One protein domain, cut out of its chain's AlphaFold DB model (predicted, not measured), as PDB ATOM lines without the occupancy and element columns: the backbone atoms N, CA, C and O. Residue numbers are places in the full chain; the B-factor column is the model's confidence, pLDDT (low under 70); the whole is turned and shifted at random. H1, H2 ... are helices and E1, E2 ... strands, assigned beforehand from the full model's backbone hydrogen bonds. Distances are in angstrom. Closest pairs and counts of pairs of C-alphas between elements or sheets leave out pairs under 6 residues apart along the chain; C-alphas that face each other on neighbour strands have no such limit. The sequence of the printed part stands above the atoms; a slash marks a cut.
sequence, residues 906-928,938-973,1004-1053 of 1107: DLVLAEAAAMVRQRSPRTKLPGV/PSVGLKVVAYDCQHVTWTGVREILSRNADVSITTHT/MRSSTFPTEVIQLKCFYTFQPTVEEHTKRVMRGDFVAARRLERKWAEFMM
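This is residues 906 to 928, 938 to 973 and 1004 to 1053 of the 1107 residues of the protein "F-box domain-containing protein" of Zymoseptoria tritici ST99CH_3D7 (UniProt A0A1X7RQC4). A narrow parallel ribbon of two strands, E2 and E5, has helices H1, H2 and H3 packed along it; H4 packs on H2 and H3 and folds back along H3. A small three-strand sheet, E1, E4 and E3, extends beyond one end of this body, away from the helices, and E4 runs on into E5. The printed part has 109 residues, with four named helices and five named strands in the order H1 E1 E2 H2 E3 E4 E5 H3 H4; its class is mixed, helices and strands. The three-strand sheet has the order E1, E4, E3 and is antiparallel. The whole is compact, with a radius of gyration of the C-alphas of 14.2 A, yet elongated, spanning 48 by 29 by 22 A.

Find C-alpha 906 at (16.202, 3.161, 26.537); from there H1, residues 906 to 919, runs 20.4 A. Next come E1, residues 923 to 926, and, past a cut, E2, residues 939 to 946, 20.2 A long, which bends by 50 degrees at residue 942. H2 is residues 954 to 964, 15.1 A, and E3 residues 968 to 973, 16.5 A. After the second cut look for C-alpha 1004 at (6.127, -22.046, 52.848), where E4, residues 1004 to 1009, begins; E5 is residues 1012 to 1018, 19.2 A. H3 takes residues 1023 to 1033, and H4, residues 1038 to 1053, runs 22.5 A to C-alpha 1053 at (0.674, -1.159, 21.219).

Start at H2, the hub. It touches H1, the same way at a shallow tilt of 12 degrees; their closest C-alphas, Asp 906 and Gly 956, are 4.1 A apart. H2, H3 and H4 form a bundle, helices side by side. H4 touches H2 with residues 1042 to 1049 alone, the closest C-alphas being Ser 962 and Arg 1042, 6.7 A. H2 and H3 only just touch, with 3 pairs of C-alphas within 8 A, the closest Asn 964 and Val 1033, 7.1 A. H3 and H4 are a helical hairpin; their closest C-alphas, His 1029 and Ala 1041, are 5.1 A apart. In the parallel pair E2 and E5, N 944 and O 1015 are 2.9 A apart, within hydrogen-bond range. So are N 925 and O 1007 of E1 and E4, 2.9 A, and N 970 and O 1006 of E3 and E4, 2.9 A. In H1, H2 and H3 every O i to N i+4 pair is within range; in H4, 11 of 12.

The C-alphas farthest apart, Asp 948 and Thr 973, are 49.6 A apart. Residues 929 to 937 are not printed, with 19.0 A between C-alphas 928 and 938; residues 974 to 1003 are not printed, with 6.3 A between C-alphas 973 and 1004. Of the links that are printed whole, E2 to H2 is short and the others are tight. The mean pLDDT of the printed part is 84.5; residues 926 to 928, 971 to 973, 1004 to 1006, 1020 and 1053 are under 70.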
ATOM      1  N   ASP A 906      16.795   4.167  25.641       89.94
ATOM      2  CA  ASP A 906      16.202   3.161  26.537       89.94
ATOM      3  C   ASP A 906      17.237   2.331  27.329       89.94
ATOM      4  O   ASP A 906      16.921   1.844  28.415       89.94
ATOM      5  N   LEU A 907      18.470   2.192  26.826       91.25
ATOM      6  CA  LEU A 907      19.541   1.423  27.468       91.25
ATOM      7  C   LEU A 907      20.027   2.071  28.778       91.25
ATOM      8  O   LEU A 907      20.259   1.364  29.755       91.25
ATOM      9  N   VAL A 908      20.092   3.406  28.842       93.44
ATOM     10  CA  VAL A 908      20.426   4.158  30.071       93.44
ATOM     11  C   VAL A 908      19.334   3.987  31.134       93.44
ATOM     12  O   VAL A 908      19.636   3.829  32.316       93.44
ATOM     13  N   LEU A 909      18.062   3.937  30.727       92.62
ATOM     14  CA  LEU A 909      16.941   3.693  31.644       92.62
ATOM     15  C   LEU A 909      16.927   2.251  32.182       92.62
ATOM     16  O   LEU A 909      16.621   2.038  33.358       92.62
ATOM     17  N   ALA A 910      17.296   1.270  31.351       91.44
ATOM     18  CA  ALA A 910      17.450  -0.122  31.770       91.44
ATOM     19  C   ALA A 910      18.632  -0.305  32.743       91.44
ATOM     20  O   ALA A 910      18.470  -0.933  33.791       91.44
ATOM     21  N   GLU A 911      19.790   0.299  32.455       92.56
ATOM     22  CA  GLU A 911      20.971   0.247  33.328       92.56
ATOM     23  C   GLU A 911      20.712   0.942  34.678       92.56
ATOM     24  O   GLU A 911      21.069   0.407  35.727       92.56
ATOM     25  N   ALA A 912      19.991   2.069  34.697       92.50
ATOM     26  CA  ALA A 912      19.579   2.723  35.944       92.50
ATOM     27  C   ALA A 912      18.686   1.811  36.812       92.50
ATOM     28  O   ALA A 912      18.838   1.764  38.036       92.50
ATOM     29  N   ALA A 913      17.787   1.041  36.187       90.75
ATOM     30  CA  ALA A 913      16.973   0.038  36.875       90.75
ATOM     31  C   ALA A 913      17.790  -1.180  37.352       90.75
ATOM     32  O   ALA A 913      17.484  -1.750  38.405       90.75
ATOM     33  N   ALA A 914      18.846  -1.559  36.625       90.00
ATOM     34  CA  ALA A 914      19.788  -2.592  37.047       90.00
ATOM     35  C   ALA A 914      20.622  -2.143  38.262       90.00
ATOM     36  O   ALA A 914      20.686  -2.880  39.248       90.00
ATOM     37  N   MET A 915      21.176  -0.926  38.243       91.19
ATOM     38  CA  MET A 915      21.977  -0.354  39.333       91.19
ATOM     39  C   MET A 915      21.202  -0.309  40.660       91.19
ATOM     40  O   MET A 915      21.667  -0.851  41.664       91.19
ATOM     41  N   VAL A 916      19.977   0.236  40.671       90.00
ATOM     42  CA  VAL A 916      19.168   0.327  41.906       90.00
ATOM     43  C   VAL A 916      18.797  -1.063  42.449       90.00
ATOM     44  O   VAL A 916      18.770  -1.267  43.667       90.00
ATOM     45  N   ARG A 917      18.586  -2.049  41.562       85.62
ATOM     46  CA  ARG A 917      18.362  -3.462  41.924       85.62
ATOM     47  C   ARG A 917      19.614  -4.144  42.491       85.62
ATOM     48  O   ARG A 917      19.462  -5.044  43.312       85.62
ATOM     49  N   GLN A 918      20.812  -3.768  42.046       86.44
ATOM     50  CA  GLN A 918      22.073  -4.298  42.582       86.44
ATOM     51  C   GLN A 918      22.423  -3.660  43.935       86.44
ATOM     52  O   GLN A 918      22.816  -4.374  44.854       86.44
ATOM     53  N   ARG A 919      22.216  -2.343  44.087       86.19
ATOM     54  CA  ARG A 919      22.469  -1.610  45.339       86.19
ATOM     55  C   ARG A 919      21.567  -2.058  46.489       86.19
ATOM     56  O   ARG A 919      22.035  -2.179  47.618       86.19
ATOM     57  N   SER A 920      20.268  -2.223  46.233       83.81
ATOM     58  CA  SER A 920      19.264  -2.361  47.296       83.81
ATOM     59  C   SER A 920      18.750  -3.809  47.447       83.81
ATOM     60  O   SER A 920      18.102  -4.344  46.542       83.81
ATOM     61  N   PRO A 921      18.998  -4.494  48.585       80.69
ATOM     62  CA  PRO A 921      18.479  -5.841  48.801       80.69
ATOM     63  C   PRO A 921      16.956  -5.807  48.988       80.69
ATOM     64  O   PRO A 921      16.417  -4.965  49.705       80.69
ATOM     65  N   ARG A 922      16.244  -6.739  48.346       83.31
ATOM     66  CA  ARG A 922      14.770  -6.796  48.343       83.31
ATOM     67  C   ARG A 922      14.202  -7.212  49.705       83.31
ATOM     68  O   ARG A 922      14.592  -8.252  50.240       83.31
ATOM     69  N   THR A 923      13.217  -6.469  50.217       81.94
ATOM     70  CA  THR A 923      12.504  -6.792  51.465       81.94
ATOM     71  C   THR A 923      11.803  -8.138  51.326       81.94
ATOM     72  O   THR A 923      10.892  -8.270  50.507       81.94
ATOM     73  N   LYS A 924      12.179  -9.134  52.135       79.12
ATOM     74  CA  LYS A 924      11.468 -10.418  52.227       79.12
ATOM     75  C   LYS A 924      10.395 -10.330  53.312       79.12
ATOM     76  O   LYS A 924      10.723 -10.039  54.458       79.12
ATOM     77  N   LEU A 925       9.140 -10.626  52.973       73.44
ATOM     78  CA  LEU A 925       8.051 -10.775  53.944       73.44
ATOM     79  C   LEU A 925       7.527 -12.225  53.940       73.44
ATOM     80  O   LEU A 925       7.126 -12.725  52.878       73.44
ATOM     81  N   PRO A 926       7.522 -12.916  55.099       60.91
ATOM     82  CA  PRO A 926       6.913 -14.233  55.235       60.91
ATOM     83  C   PRO A 926       5.387 -14.109  55.339       60.91
ATOM     84  O   PRO A 926       4.874 -13.329  56.140       60.91
ATOM     85  N   GLY A 927       4.651 -14.899  54.552       58.91
ATOM     86  CA  GLY A 927       3.190 -14.971  54.630       58.91
ATOM     87  C   GLY A 927       2.469 -14.847  53.287       58.91
ATOM     88  O   GLY A 927       3.055 -14.555  52.245       58.91
ATOM     89  N   VAL A 928       1.159 -15.094  53.317       53.41
ATOM     90  CA  VAL A 928       0.279 -14.982  52.146       53.41
ATOM     91  C   VAL A 928      -0.134 -13.524  51.950       53.41
ATOM     92  O   VAL A 928      -0.613 -12.878  52.878       53.41
ATOM     93  N   PRO A 938       7.885   1.325  49.815       85.31
ATOM     94  CA  PRO A 938       9.258   1.528  49.366       85.31
ATOM     95  C   PRO A 938       9.682   2.995  49.524       85.31
ATOM     96  O   PRO A 938       8.835   3.890  49.605       85.31
ATOM     97  N   SER A 939      10.990   3.244  49.537       89.69
ATOM     98  CA  SER A 939      11.575   4.588  49.460       89.69
ATOM     99  C   SER A 939      11.947   4.942  48.016       89.69
ATOM    100  O   SER A 939      12.208   4.065  47.195       89.69
ATOM    101  N   VAL A 940      11.998   6.236  47.682       90.69
ATOM    102  CA  VAL A 940      12.569   6.676  46.399       90.69
ATOM    103  C   VAL A 940      14.090   6.607  46.515       90.69
ATOM    104  O   VAL A 940      14.685   7.391  47.248       90.69
ATOM    105  N   GLY A 941      14.714   5.649  45.828       88.19
ATOM    106  CA  GLY A 941      16.166   5.446  45.884       88.19
ATOM    107  C   GLY A 941      16.943   6.239  44.838       88.19
ATOM    108  O   GLY A 941      18.103   6.571  45.076       88.19
ATOM    109  N   LEU A 942      16.310   6.534  43.701       94.19
ATOM    110  CA  LEU A 942      16.858   7.324  42.600       94.19
ATOM    111  C   LEU A 942      15.726   8.154  41.972       94.19
ATOM    112  O   LEU A 942      14.696   7.606  41.569       94.19
ATOM    113  N   LYS A 943      15.915   9.468  41.876       96.00
ATOM    114  CA  LYS A 943      15.114  10.377  41.049       96.00
ATOM    115  C   LYS A 943      15.765  10.449  39.665       96.00
ATOM    116  O   LYS A 943      16.969  10.664  39.573       96.00
ATOM    117  N   VAL A 944      14.977  10.280  38.605       95.06
ATOM    118  CA  VAL A 944      15.437  10.382  37.211       95.06
ATOM    119  C   VAL A 944      14.562  11.389  36.478       95.06
ATOM    120  O   VAL A 944      13.336  11.286  36.543       95.06
ATOM    121  N   VAL A 945      15.167  12.347  35.783       94.38
ATOM    122  CA  VAL A 945      14.474  13.361  34.977       94.38
ATOM    123  C   VAL A 945      14.998  13.269  33.544       94.38
ATOM    124  O   VAL A 945      16.202  13.376  33.323       94.38
ATOM    125  N   ALA A 946      14.098  12.932  32.617       91.06
ATOM    126  CA  ALA A 946      14.388  12.698  31.203       91.06
ATOM    127  C   ALA A 946      13.218  13.172  30.314       91.06
ATOM    128  O   ALA A 946      12.489  12.380  29.700       91.06
ATOM    129  N   TYR A 947      12.993  14.482  30.290       88.81
ATOM    130  CA  TYR A 947      12.159  15.167  29.306       88.81
ATOM    131  C   TYR A 947      12.885  15.259  27.950       88.81
ATOM    132  O   TYR A 947      14.111  15.296  27.879       88.81
ATOM    133  N   ASP A 948      12.107  15.244  26.868       84.69
ATOM    134  CA  ASP A 948      12.487  15.530  25.471       84.69
ATOM    135  C   ASP A 948      13.701  14.763  24.877       84.69
ATOM    136  O   ASP A 948      14.174  15.058  23.782       84.69
ATOM    137  N   CYS A 949      14.154  13.694  25.540       85.75
ATOM    138  CA  CYS A 949      15.262  12.840  25.102       85.75
ATOM    139  C   CYS A 949      14.893  12.015  23.853       85.75
ATOM    140  O   CYS A 949      14.091  11.081  23.924       85.75
ATOM    141  N   GLN A 950      15.508  12.317  22.705       82.12
ATOM    142  CA  GLN A 950      15.076  11.823  21.384       82.12
ATOM    143  C   GLN A 950      15.168  10.300  21.168       82.12
ATOM    144  O   GLN A 950      14.629   9.791  20.179       82.12
ATOM    145  N   HIS A 951      15.897   9.559  22.008       87.81
ATOM    146  CA  HIS A 951      16.038   8.101  21.881       87.81
ATOM    147  C   HIS A 951      15.391   7.329  23.040       87.81
ATOM    148  O   HIS A 951      15.354   6.096  23.000       87.81
ATOM    149  N   VAL A 952      14.829   8.029  24.034       87.75
ATOM    150  CA  VAL A 952      13.968   7.431  25.059       87.75
ATOM    151  C   VAL A 952      12.609   7.132  24.441       87.75
ATOM    152  O   VAL A 952      11.984   7.977  23.798       87.75
ATOM    153  N   THR A 953      12.123   5.914  24.638       88.25
ATOM    154  CA  THR A 953      10.827   5.472  24.135       88.25
ATOM    155  C   THR A 953      10.014   4.815  25.249       88.25
ATOM    156  O   THR A 953      10.444   4.706  26.399       88.25
ATOM    157  N   TRP A 954       8.797   4.368  24.933       84.00
ATOM    158  CA  TRP A 954       7.984   3.657  25.915       84.00
ATOM    159  C   TRP A 954       8.664   2.375  26.432       84.00
ATOM    160  O   TRP A 954       8.383   1.992  27.560       84.00
ATOM    161  N   THR A 955       9.577   1.724  25.694       86.44
ATOM    162  CA  THR A 955      10.238   0.507  26.202       86.44
ATOM    163  C   THR A 955      11.136   0.760  27.417       86.44
ATOM    164  O   THR A 955      10.979   0.048  28.409       86.44
ATOM    165  N   GLY A 956      11.986   1.792  27.417       87.25
ATOM    166  CA  GLY A 956      12.830   2.124  28.575       87.25
ATOM    167  C   GLY A 956      12.026   2.671  29.758       87.25
ATOM    168  O   GLY A 956      12.219   2.255  30.900       87.25
ATOM    169  N   VAL A 957      11.039   3.534  29.482       90.00
ATOM    170  CA  VAL A 957      10.108   4.047  30.507       90.00
ATOM    171  C   VAL A 957       9.328   2.901  31.158       90.00
ATOM    172  O   VAL A 957       9.214   2.839  32.384       90.00
ATOM    173  N   ARG A 958       8.816   1.960  30.356       89.12
ATOM    174  CA  ARG A 958       8.091   0.782  30.841       89.12
ATOM    175  C   ARG A 958       8.970  -0.119  31.695       89.12
ATOM    176  O   ARG A 958       8.453  -0.667  32.661       89.12
ATOM    177  N   GLU A 959      10.251  -0.269  31.373       89.06
ATOM    178  CA  GLU A 959      11.143  -1.132  32.148       89.06
ATOM    179  C   GLU A 959      11.393  -0.589  33.562       89.06
ATOM    180  O   GLU A 959      11.314  -1.337  34.536       89.06
ATOM    181  N   ILE A 960      11.533   0.730  33.722       92.25
ATOM    182  CA  ILE A 960      11.558   1.349  35.057       92.25
ATOM    183  C   ILE A 960      10.248   1.075  35.823       92.25
ATOM    184  O   ILE A 960      10.273   0.726  37.007       92.25
ATOM    185  N   LEU A 961       9.086   1.182  35.166       91.88
ATOM    186  CA  LEU A 961       7.795   0.887  35.804       91.88
ATOM    187  C   LEU A 961       7.631  -0.604  36.150       91.88
ATOM    188  O   LEU A 961       7.115  -0.917  37.224       91.88
ATOM    189  N   SER A 962       8.091  -1.512  35.282       90.38
ATOM    190  CA  SER A 962       8.014  -2.964  35.474       90.38
ATOM    191  C   SER A 962       8.794  -3.377  36.727       90.38
ATOM    192  O   SER A 962       8.240  -4.043  37.607       90.38
ATOM    193  N   ARG A 963      10.033  -2.882  36.869       87.44
ATOM    194  CA  ARG A 963      10.934  -3.150  38.001       87.44
ATOM    195  C   ARG A 963      10.409  -2.531  39.300       87.44
ATOM    196  O   ARG A 963      10.392  -3.207  40.325       87.44
ATOM    197  N   ASN A 964       9.867  -1.309  39.245       90.81
ATOM    198  CA  ASN A 964       9.206  -0.651  40.383       90.81
ATOM    199  C   ASN A 964       7.959  -1.398  40.910       90.81
ATOM    200  O   ASN A 964       7.534  -1.154  42.041       90.81
ATOM    201  N   ALA A 965       7.341  -2.270  40.104       87.12
ATOM    202  CA  ALA A 965       6.159  -3.055  40.478       87.12
ATOM    203  C   ALA A 965       6.393  -4.579  40.492       87.12
ATOM    204  O   ALA A 965       5.432  -5.352  40.602       87.12
ATOM    205  N   ASP A 966       7.647  -5.022  40.391       84.62
ATOM    206  CA  ASP A 966       7.998  -6.437  40.408       84.62
ATOM    207  C   ASP A 966       7.953  -7.017  41.831       84.62
ATOM    208  O   ASP A 966       8.622  -6.544  42.747       84.62
ATOM    209  N   VAL A 967       7.206  -8.107  42.003       81.12
ATOM    210  CA  VAL A 967       7.078  -8.842  43.265       81.12
ATOM    211  C   VAL A 967       7.266 -10.321  42.962       81.12
ATOM    212  O   VAL A 967       6.384 -10.955  42.378       81.12
ATOM    213  N   SER A 968       8.409 -10.871  43.368       78.25
ATOM    214  CA  SER A 968       8.687 -12.301  43.247       78.25
ATOM    215  C   SER A 968       8.124 -13.071  44.443       78.25
ATOM    216  O   SER A 968       8.098 -12.578  45.574       78.25
ATOM    217  N   ILE A 969       7.660 -14.295  44.189       74.88
ATOM    218  CA  ILE A 969       7.135 -15.215  45.203       74.88
ATOM    219  C   ILE A 969       7.946 -16.502  45.106       74.88
ATOM    220  O   ILE A 969       8.003 -17.114  44.043       74.88
ATOM    221  N   THR A 970       8.562 -16.912  46.212       70.50
ATOM    222  CA  THR A 970       9.337 -18.156  46.307       70.50
ATOM    223  C   THR A 970       8.591 -19.173  47.164       70.50
ATOM    224  O   THR A 970       8.019 -18.838  48.206       70.50
ATOM    225  N   THR A 971       8.573 -20.424  46.707       68.81
ATOM    226  CA  THR A 971       7.995 -21.574  47.413       68.81
ATOM    227  C   THR A 971       9.109 -22.452  47.960       68.81
ATOM    228  O   THR A 971       9.838 -23.061  47.181       68.81
ATOM    229  N   HIS A 972       9.206 -22.559  49.282       66.00
ATOM    230  CA  HIS A 972      10.101 -23.499  49.953       66.00
ATOM    231  C   HIS A 972       9.286 -24.691  50.465       66.00
ATOM    232  O   HIS A 972       8.301 -24.516  51.181       66.00
ATOM    233  N   THR A 973       9.678 -25.903  50.071       62.44
ATOM    234  CA  THR A 973       9.052 -27.161  50.498       62.44
ATOM    235  C   THR A 973       9.901 -27.836  51.568       62.44
ATOM    236  O   THR A 973      10.960 -28.380  51.256       62.44
ATOM    237  N   MET A1004       5.986 -23.458  52.497       59.00
ATOM    238  CA  MET A1004       6.127 -22.046  52.848       59.00
ATOM    239  C   MET A1004       6.195 -21.178  51.589       59.00
ATOM    240  O   MET A1004       6.874 -21.507  50.616       59.00
ATOM    241  N   ARG A1005       5.504 -20.034  51.617       66.31
ATOM    242  CA  ARG A1005       5.578 -18.995  50.583       66.31
ATOM    243  C   ARG A1005       6.159 -17.726  51.189       66.31
ATOM    244  O   ARG A1005       5.615 -17.215  52.169       66.31
ATOM    245  N   SER A1006       7.233 -17.216  50.594       68.06
ATOM    246  CA  SER A1006       7.781 -15.896  50.921       68.06
ATOM    247  C   SER A1006       7.673 -14.975  49.708       68.06
ATOM    248  O   SER A1006       7.799 -15.421  48.564       68.06
ATOM    249  N   SER A1007       7.392 -13.697  49.950       75.81
ATOM    250  CA  SER A1007       7.273 -12.681  48.900       75.81
ATOM    251  C   SER A1007       8.362 -11.630  49.067       75.81
ATOM    252  O   SER A1007       8.712 -11.285  50.198       75.81
ATOM    253  N   THR A1008       8.936 -11.156  47.957       80.00
ATOM    254  CA  THR A1008      10.018 -10.163  47.993       80.00
ATOM    255  C   THR A1008       9.653  -8.902  47.219       80.00
ATOM    256  O   THR A1008       9.217  -8.968  46.067       80.00
ATOM    257  N   PHE A1009       9.859  -7.749  47.847       82.44
ATOM    258  CA  PHE A1009       9.470  -6.427  47.347       82.44
ATOM    259  C   PHE A1009      10.712  -5.559  47.095       82.44
ATOM    260  O   PHE A1009      11.715  -5.736  47.791       82.44
ATOM    261  N   PRO A1010      10.676  -4.618  46.134       83.75
ATOM    262  CA  PRO A1010      11.725  -3.612  46.006       83.75
ATOM    263  C   PRO A1010      11.747  -2.733  47.266       83.75
ATOM    264  O   PRO A1010      10.702  -2.266  47.719       83.75
ATOM    265  N   THR A1011      12.932  -2.548  47.846       85.00
ATOM    266  CA  THR A1011      13.197  -1.623  48.963       85.00
ATOM    267  C   THR A1011      13.209  -0.187  48.458       85.00
ATOM    268  O   THR A1011      12.448   0.652  48.939       85.00
ATOM    269  N   GLU A1012      14.042   0.055  47.448       89.56
ATOM    270  CA  GLU A1012      14.148   1.312  46.722       89.56
ATOM    271  C   GLU A1012      13.396   1.239  45.385       89.56
ATOM    272  O   GLU A1012      13.404   0.213  44.705       89.56
ATOM    273  N   VAL A1013      12.765   2.346  44.988       92.00
ATOM    274  CA  VAL A1013      12.113   2.514  43.678       92.00
ATOM    275  C   VAL A1013      12.604   3.776  42.971       92.00
ATOM    276  O   VAL A1013      13.038   4.739  43.609       92.00
ATOM    277  N   ILE A1014      12.534   3.771  41.640       94.12
ATOM    278  CA  ILE A1014      12.963   4.888  40.793       94.12
ATOM    279  C   ILE A1014      11.791   5.843  40.565       94.12
ATOM    280  O   ILE A1014      10.779   5.457  39.974       94.12
ATOM    281  N   GLN A1015      11.933   7.104  40.974       94.44
ATOM    282  CA  GLN A1015      10.983   8.159  40.622       94.44
ATOM    283  C   GLN A1015      11.392   8.790  39.289       94.44
ATOM    284  O   GLN A1015      12.202   9.715  39.249       94.44
ATOM    285  N   LEU A1016      10.808   8.290  38.203       93.88
ATOM    286  CA  LEU A1016      10.986   8.842  36.863       93.88
ATOM    287  C   LEU A1016      10.074  10.062  36.629       93.88
ATOM    288  O   LEU A1016       8.898  10.062  36.999       93.88
ATOM    289  N   LYS A1017      10.625  11.073  35.959       92.06
ATOM    290  CA  LYS A1017       9.935  12.149  35.243       92.06
ATOM    291  C   LYS A1017      10.307  12.051  33.763       92.06
ATOM    292  O   LYS A1017      11.480  11.861  33.450       92.06
ATOM    293  N   CYS A1018       9.333  12.163  32.868       86.75
ATOM    294  CA  CYS A1018       9.555  12.008  31.427       86.75
ATOM    295  C   CYS A1018       8.526  12.789  30.593       86.75
ATOM    296  O   CYS A1018       7.601  13.381  31.144       86.75
ATOM    297  N   PHE A1019       8.656  12.743  29.263       77.75
ATOM    298  CA  PHE A1019       7.809  13.452  28.289       77.75
ATOM    299  C   PHE A1019       6.298  13.472  28.624       77.75
ATOM    300  O   PHE A1019       5.719  12.484  29.093       77.75
ATOM    301  N   TYR A1020       5.637  14.600  28.335       66.25
ATOM    302  CA  TYR A1020       4.291  14.947  28.824       66.25
ATOM    303  C   TYR A1020       3.181  13.935  28.473       66.25
ATOM    304  O   TYR A1020       2.216  13.786  29.220       66.25
ATOM    305  N   THR A1021       3.313  13.189  27.372       77.00
ATOM    306  CA  THR A1021       2.371  12.113  26.997       77.00
ATOM    307  C   THR A1021       2.410  10.920  27.957       77.00
ATOM    308  O   THR A1021       1.408  10.223  28.115       77.00
ATOM    309  N   PHE A1022       3.559  10.667  28.589       82.56
ATOM    310  CA  PHE A1022       3.820   9.499  29.432       82.56
ATOM    311  C   PHE A1022       3.755   9.850  30.932       82.56
ATOM    312  O   PHE A1022       3.332   9.021  31.747       82.56
ATOM    313  N   GLN A1023       4.104  11.094  31.289       86.19
ATOM    314  CA  GLN A1023       4.152  11.616  32.662       86.19
ATOM    315  C   GLN A1023       2.917  11.281  33.529       86.19
ATOM    316  O   GLN A1023       3.117  10.816  34.655       86.19
ATOM    317  N   PRO A1024       1.651  11.424  33.067       86.62
ATOM    318  CA  PRO A1024       0.486  11.137  33.909       86.62
ATOM    319  C   PRO A1024       0.431   9.674  34.362       86.62
ATOM    320  O   PRO A1024       0.091   9.396  35.512       86.62
ATOM    321  N   THR A1025       0.816   8.739  33.488       88.38
ATOM    322  CA  THR A1025       0.852   7.299  33.785       88.38
ATOM    323  C   THR A1025       2.000   6.952  34.723       88.38
ATOM    324  O   THR A1025       1.799   6.174  35.654       88.38
ATOM    325  N   VAL A1026       3.182   7.544  34.521       90.94
ATOM    326  CA  VAL A1026       4.352   7.352  35.397       90.94
ATOM    327  C   VAL A1026       4.063   7.866  36.810       90.94
ATOM    328  O   VAL A1026       4.315   7.164  37.794       90.94
ATOM    329  N   GLU A1027       3.432   9.036  36.932       91.88
ATOM    330  CA  GLU A1027       2.963   9.554  38.215       91.88
ATOM    331  C   GLU A1027       1.886   8.669  38.844       91.88
ATOM    332  O   GLU A1027       1.982   8.340  40.025       91.88
ATOM    333  N   GLU A1028       0.855   8.272  38.094       91.75
ATOM    334  CA  GLU A1028      -0.207   7.401  38.605       91.75
ATOM    335  C   GLU A1028       0.320   6.021  39.036       91.75
ATOM    336  O   GLU A1028      -0.168   5.452  40.020       91.75
ATOM    337  N   HIS A1029       1.327   5.488  38.348       92.56
ATOM    338  CA  HIS A1029       2.012   4.259  38.730       92.56
ATOM    339  C   HIS A1029       2.798   4.450  40.033       92.56
ATOM    340  O   HIS A1029       2.563   3.736  41.010       92.56
ATOM    341  N   THR A1030       3.655   5.472  40.093       91.31
ATOM    342  CA  THR A1030       4.476   5.794  41.274       91.31
ATOM    343  C   THR A1030       3.604   6.077  42.502       91.31
ATOM    344  O   THR A1030       3.840   5.522  43.574       91.31
ATOM    345  N   LYS A1031       2.501   6.822  42.342       91.88
ATOM    346  CA  LYS A1031       1.504   7.093  43.397       91.88
ATOM    347  C   LYS A1031       0.803   5.829  43.925       91.88
ATOM    348  O   LYS A1031       0.253   5.886  45.022       91.88
ATOM    349  N   ARG A1032       0.805   4.706  43.190       90.12
ATOM    350  CA  ARG A1032       0.324   3.388  43.663       90.12
ATOM    351  C   ARG A1032       1.438   2.573  44.319       90.12
ATOM    352  O   ARG A1032       1.213   2.005  45.383       90.12
ATOM    353  N   VAL A1033       2.640   2.572  43.743       89.38
ATOM    354  CA  VAL A1033       3.828   1.917  44.322       89.38
ATOM    355  C   VAL A1033       4.139   2.473  45.719       89.38
ATOM    356  O   VAL A1033       4.215   1.705  46.674       89.38
ATOM    357  N   MET A1034       4.156   3.800  45.892       88.50
ATOM    358  CA  MET A1034       4.388   4.456  47.195       88.50
ATOM    359  C   MET A1034       3.256   4.243  48.227       88.50
ATOM    360  O   MET A1034       3.420   4.562  49.404       88.50
ATOM    361  N   ARG A1035       2.100   3.695  47.816       86.31
ATOM    362  CA  ARG A1035       1.024   3.247  48.726       86.31
ATOM    363  C   ARG A1035       1.173   1.782  49.156       86.31
ATOM    364  O   ARG A1035       0.480   1.370  50.080       86.31
ATOM    365  N   GLY A1036       2.048   1.014  48.503       80.50
ATOM    366  CA  GLY A1036       2.161  -0.442  48.642       80.50
ATOM    367  C   GLY A1036       1.270  -1.241  47.677       80.50
ATOM    368  O   GLY A1036       1.244  -2.470  47.736       80.50
ATOM    369  N   ASP A1037       0.559  -0.582  46.754       86.06
ATOM    370  CA  ASP A1037      -0.391  -1.213  45.822       86.06
ATOM    371  C   ASP A1037       0.299  -1.773  44.555       86.06
ATOM    372  O   ASP A1037      -0.148  -1.542  43.425       86.06
ATOM    373  N   PHE A1038       1.390  -2.535  44.713       84.69
ATOM    374  CA  PHE A1038       2.199  -3.079  43.604       84.69
ATOM    375  C   PHE A1038       1.355  -3.816  42.542       84.69
ATOM    376  O   PHE A1038       1.523  -3.616  41.337       84.69
ATOM    377  N   VAL A1039       0.360  -4.601  42.975       84.56
ATOM    378  CA  VAL A1039      -0.567  -5.316  42.077       84.56
ATOM    379  C   VAL A1039      -1.455  -4.353  41.279       84.56
ATOM    380  O   VAL A1039      -1.794  -4.641  40.131       84.56
ATOM    381  N   ALA A1040      -1.844  -3.203  41.838       86.00
ATOM    382  CA  ALA A1040      -2.601  -2.197  41.095       86.00
ATOM    383  C   ALA A1040      -1.712  -1.444  40.092       86.00
ATOM    384  O   ALA A1040      -2.194  -1.132  39.001       86.00
ATOM    385  N   ALA A1041      -0.444  -1.207  40.449       87.88
ATOM    386  CA  ALA A1041       0.568  -0.549  39.627       87.88
ATOM    387  C   ALA A1041       0.944  -1.389  38.386       87.88
ATOM    388  O   ALA A1041       0.689  -0.953  37.264       87.88
ATOM    389  N   ARG A1042       1.364  -2.652  38.557       87.81
ATOM    390  CA  ARG A1042       1.654  -3.580  37.437       87.81
ATOM    391  C   ARG A1042       0.443  -3.791  36.511       87.81
ATOM    392  O   ARG A1042       0.556  -3.879  35.292       87.81
ATOM    393  N   ARG A1043      -0.772  -3.810  37.079       87.81
ATOM    394  CA  ARG A1043      -2.040  -3.872  36.319       87.81
ATOM    395  C   ARG A1043      -2.478  -2.532  35.687       87.81
ATOM    396  O   ARG A1043      -3.552  -2.504  35.073       87.81
ATOM    397  N   LEU A1044      -1.746  -1.437  35.904       88.50
ATOM    398  CA  LEU A1044      -1.865  -0.163  35.182       88.50
ATOM    399  C   LEU A1044      -0.840  -0.138  34.041       88.50
ATOM    400  O   LEU A1044      -1.249   0.025  32.896       88.50
ATOM    401  N   GLU A1045       0.437  -0.410  34.350       87.81
ATOM    402  CA  GLU A1045       1.549  -0.545  33.388       87.81
ATOM    403  C   GLU A1045       1.166  -1.460  32.220       87.81
ATOM    404  O   GLU A1045       1.114  -0.998  31.080       87.81
ATOM    405  N   ARG A1046       0.741  -2.700  32.502       86.62
ATOM    406  CA  ARG A1046       0.264  -3.630  31.467       86.62
ATOM    407  C   ARG A1046      -0.862  -3.050  30.600       86.62
ATOM    408  O   ARG A1046      -0.826  -3.191  29.384       86.62
ATOM    409  N   LYS A1047      -1.874  -2.417  31.204       86.44
ATOM    410  CA  LYS A1047      -3.043  -1.894  30.468       86.44
ATOM    411  C   LYS A1047      -2.704  -0.700  29.587       86.44
ATOM    412  O   LYS A1047      -3.358  -0.482  28.570       86.44
ATOM    413  N   TRP A1048      -1.708   0.075  29.989       81.88
ATOM    414  CA  TRP A1048      -1.235   1.205  29.214       81.88
ATOM    415  C   TRP A1048      -0.244   0.758  28.130       81.88
ATOM    416  O   TRP A1048      -0.297   1.280  27.026       81.88
ATOM    417  N   ALA A1049       0.540  -0.301  28.363       79.50
ATOM    418  CA  ALA A1049       1.281  -0.986  27.304       79.50
ATOM    419  C   ALA A1049       0.350  -1.606  26.242       79.50
ATOM    420  O   ALA A1049       0.592  -1.426  25.053       79.50
ATOM    421  N   GLU A1050      -0.747  -2.260  26.649       80.19
ATOM    422  CA  GLU A1050      -1.813  -2.736  25.744       80.19
ATOM    423  C   GLU A1050      -2.396  -1.582  24.896       80.19
ATOM    424  O   GLU A1050      -2.593  -1.739  23.694       80.19
ATOM    425  N   PHE A1051      -2.612  -0.402  25.493       78.88
ATOM    426  CA  PHE A1051      -3.070   0.800  24.779       78.88
ATOM    427  C   PHE A1051      -2.013   1.376  23.819       78.88
ATOM    428  O   PHE A1051      -2.348   1.703  22.682       78.88
ATOM    429  N   MET A1052      -0.747   1.473  24.240       70.12
ATOM    430  CA  MET A1052       0.343   1.994  23.406       70.12
ATOM    431  C   MET A1052       0.614   1.098  22.193       70.12
ATOM    432  O   MET A1052       0.781   1.618  21.095       70.12
ATOM    433  N   MET A1053       0.573  -0.231  22.354       68.50
ATOM    434  CA  MET A1053       0.674  -1.159  21.219       68.50
ATOM    435  C   MET A1053      -0.482  -0.951  20.230       68.50
ATOM    436  O   MET A1053      -0.233  -0.800  19.039       68.50
TER     437      MET A1053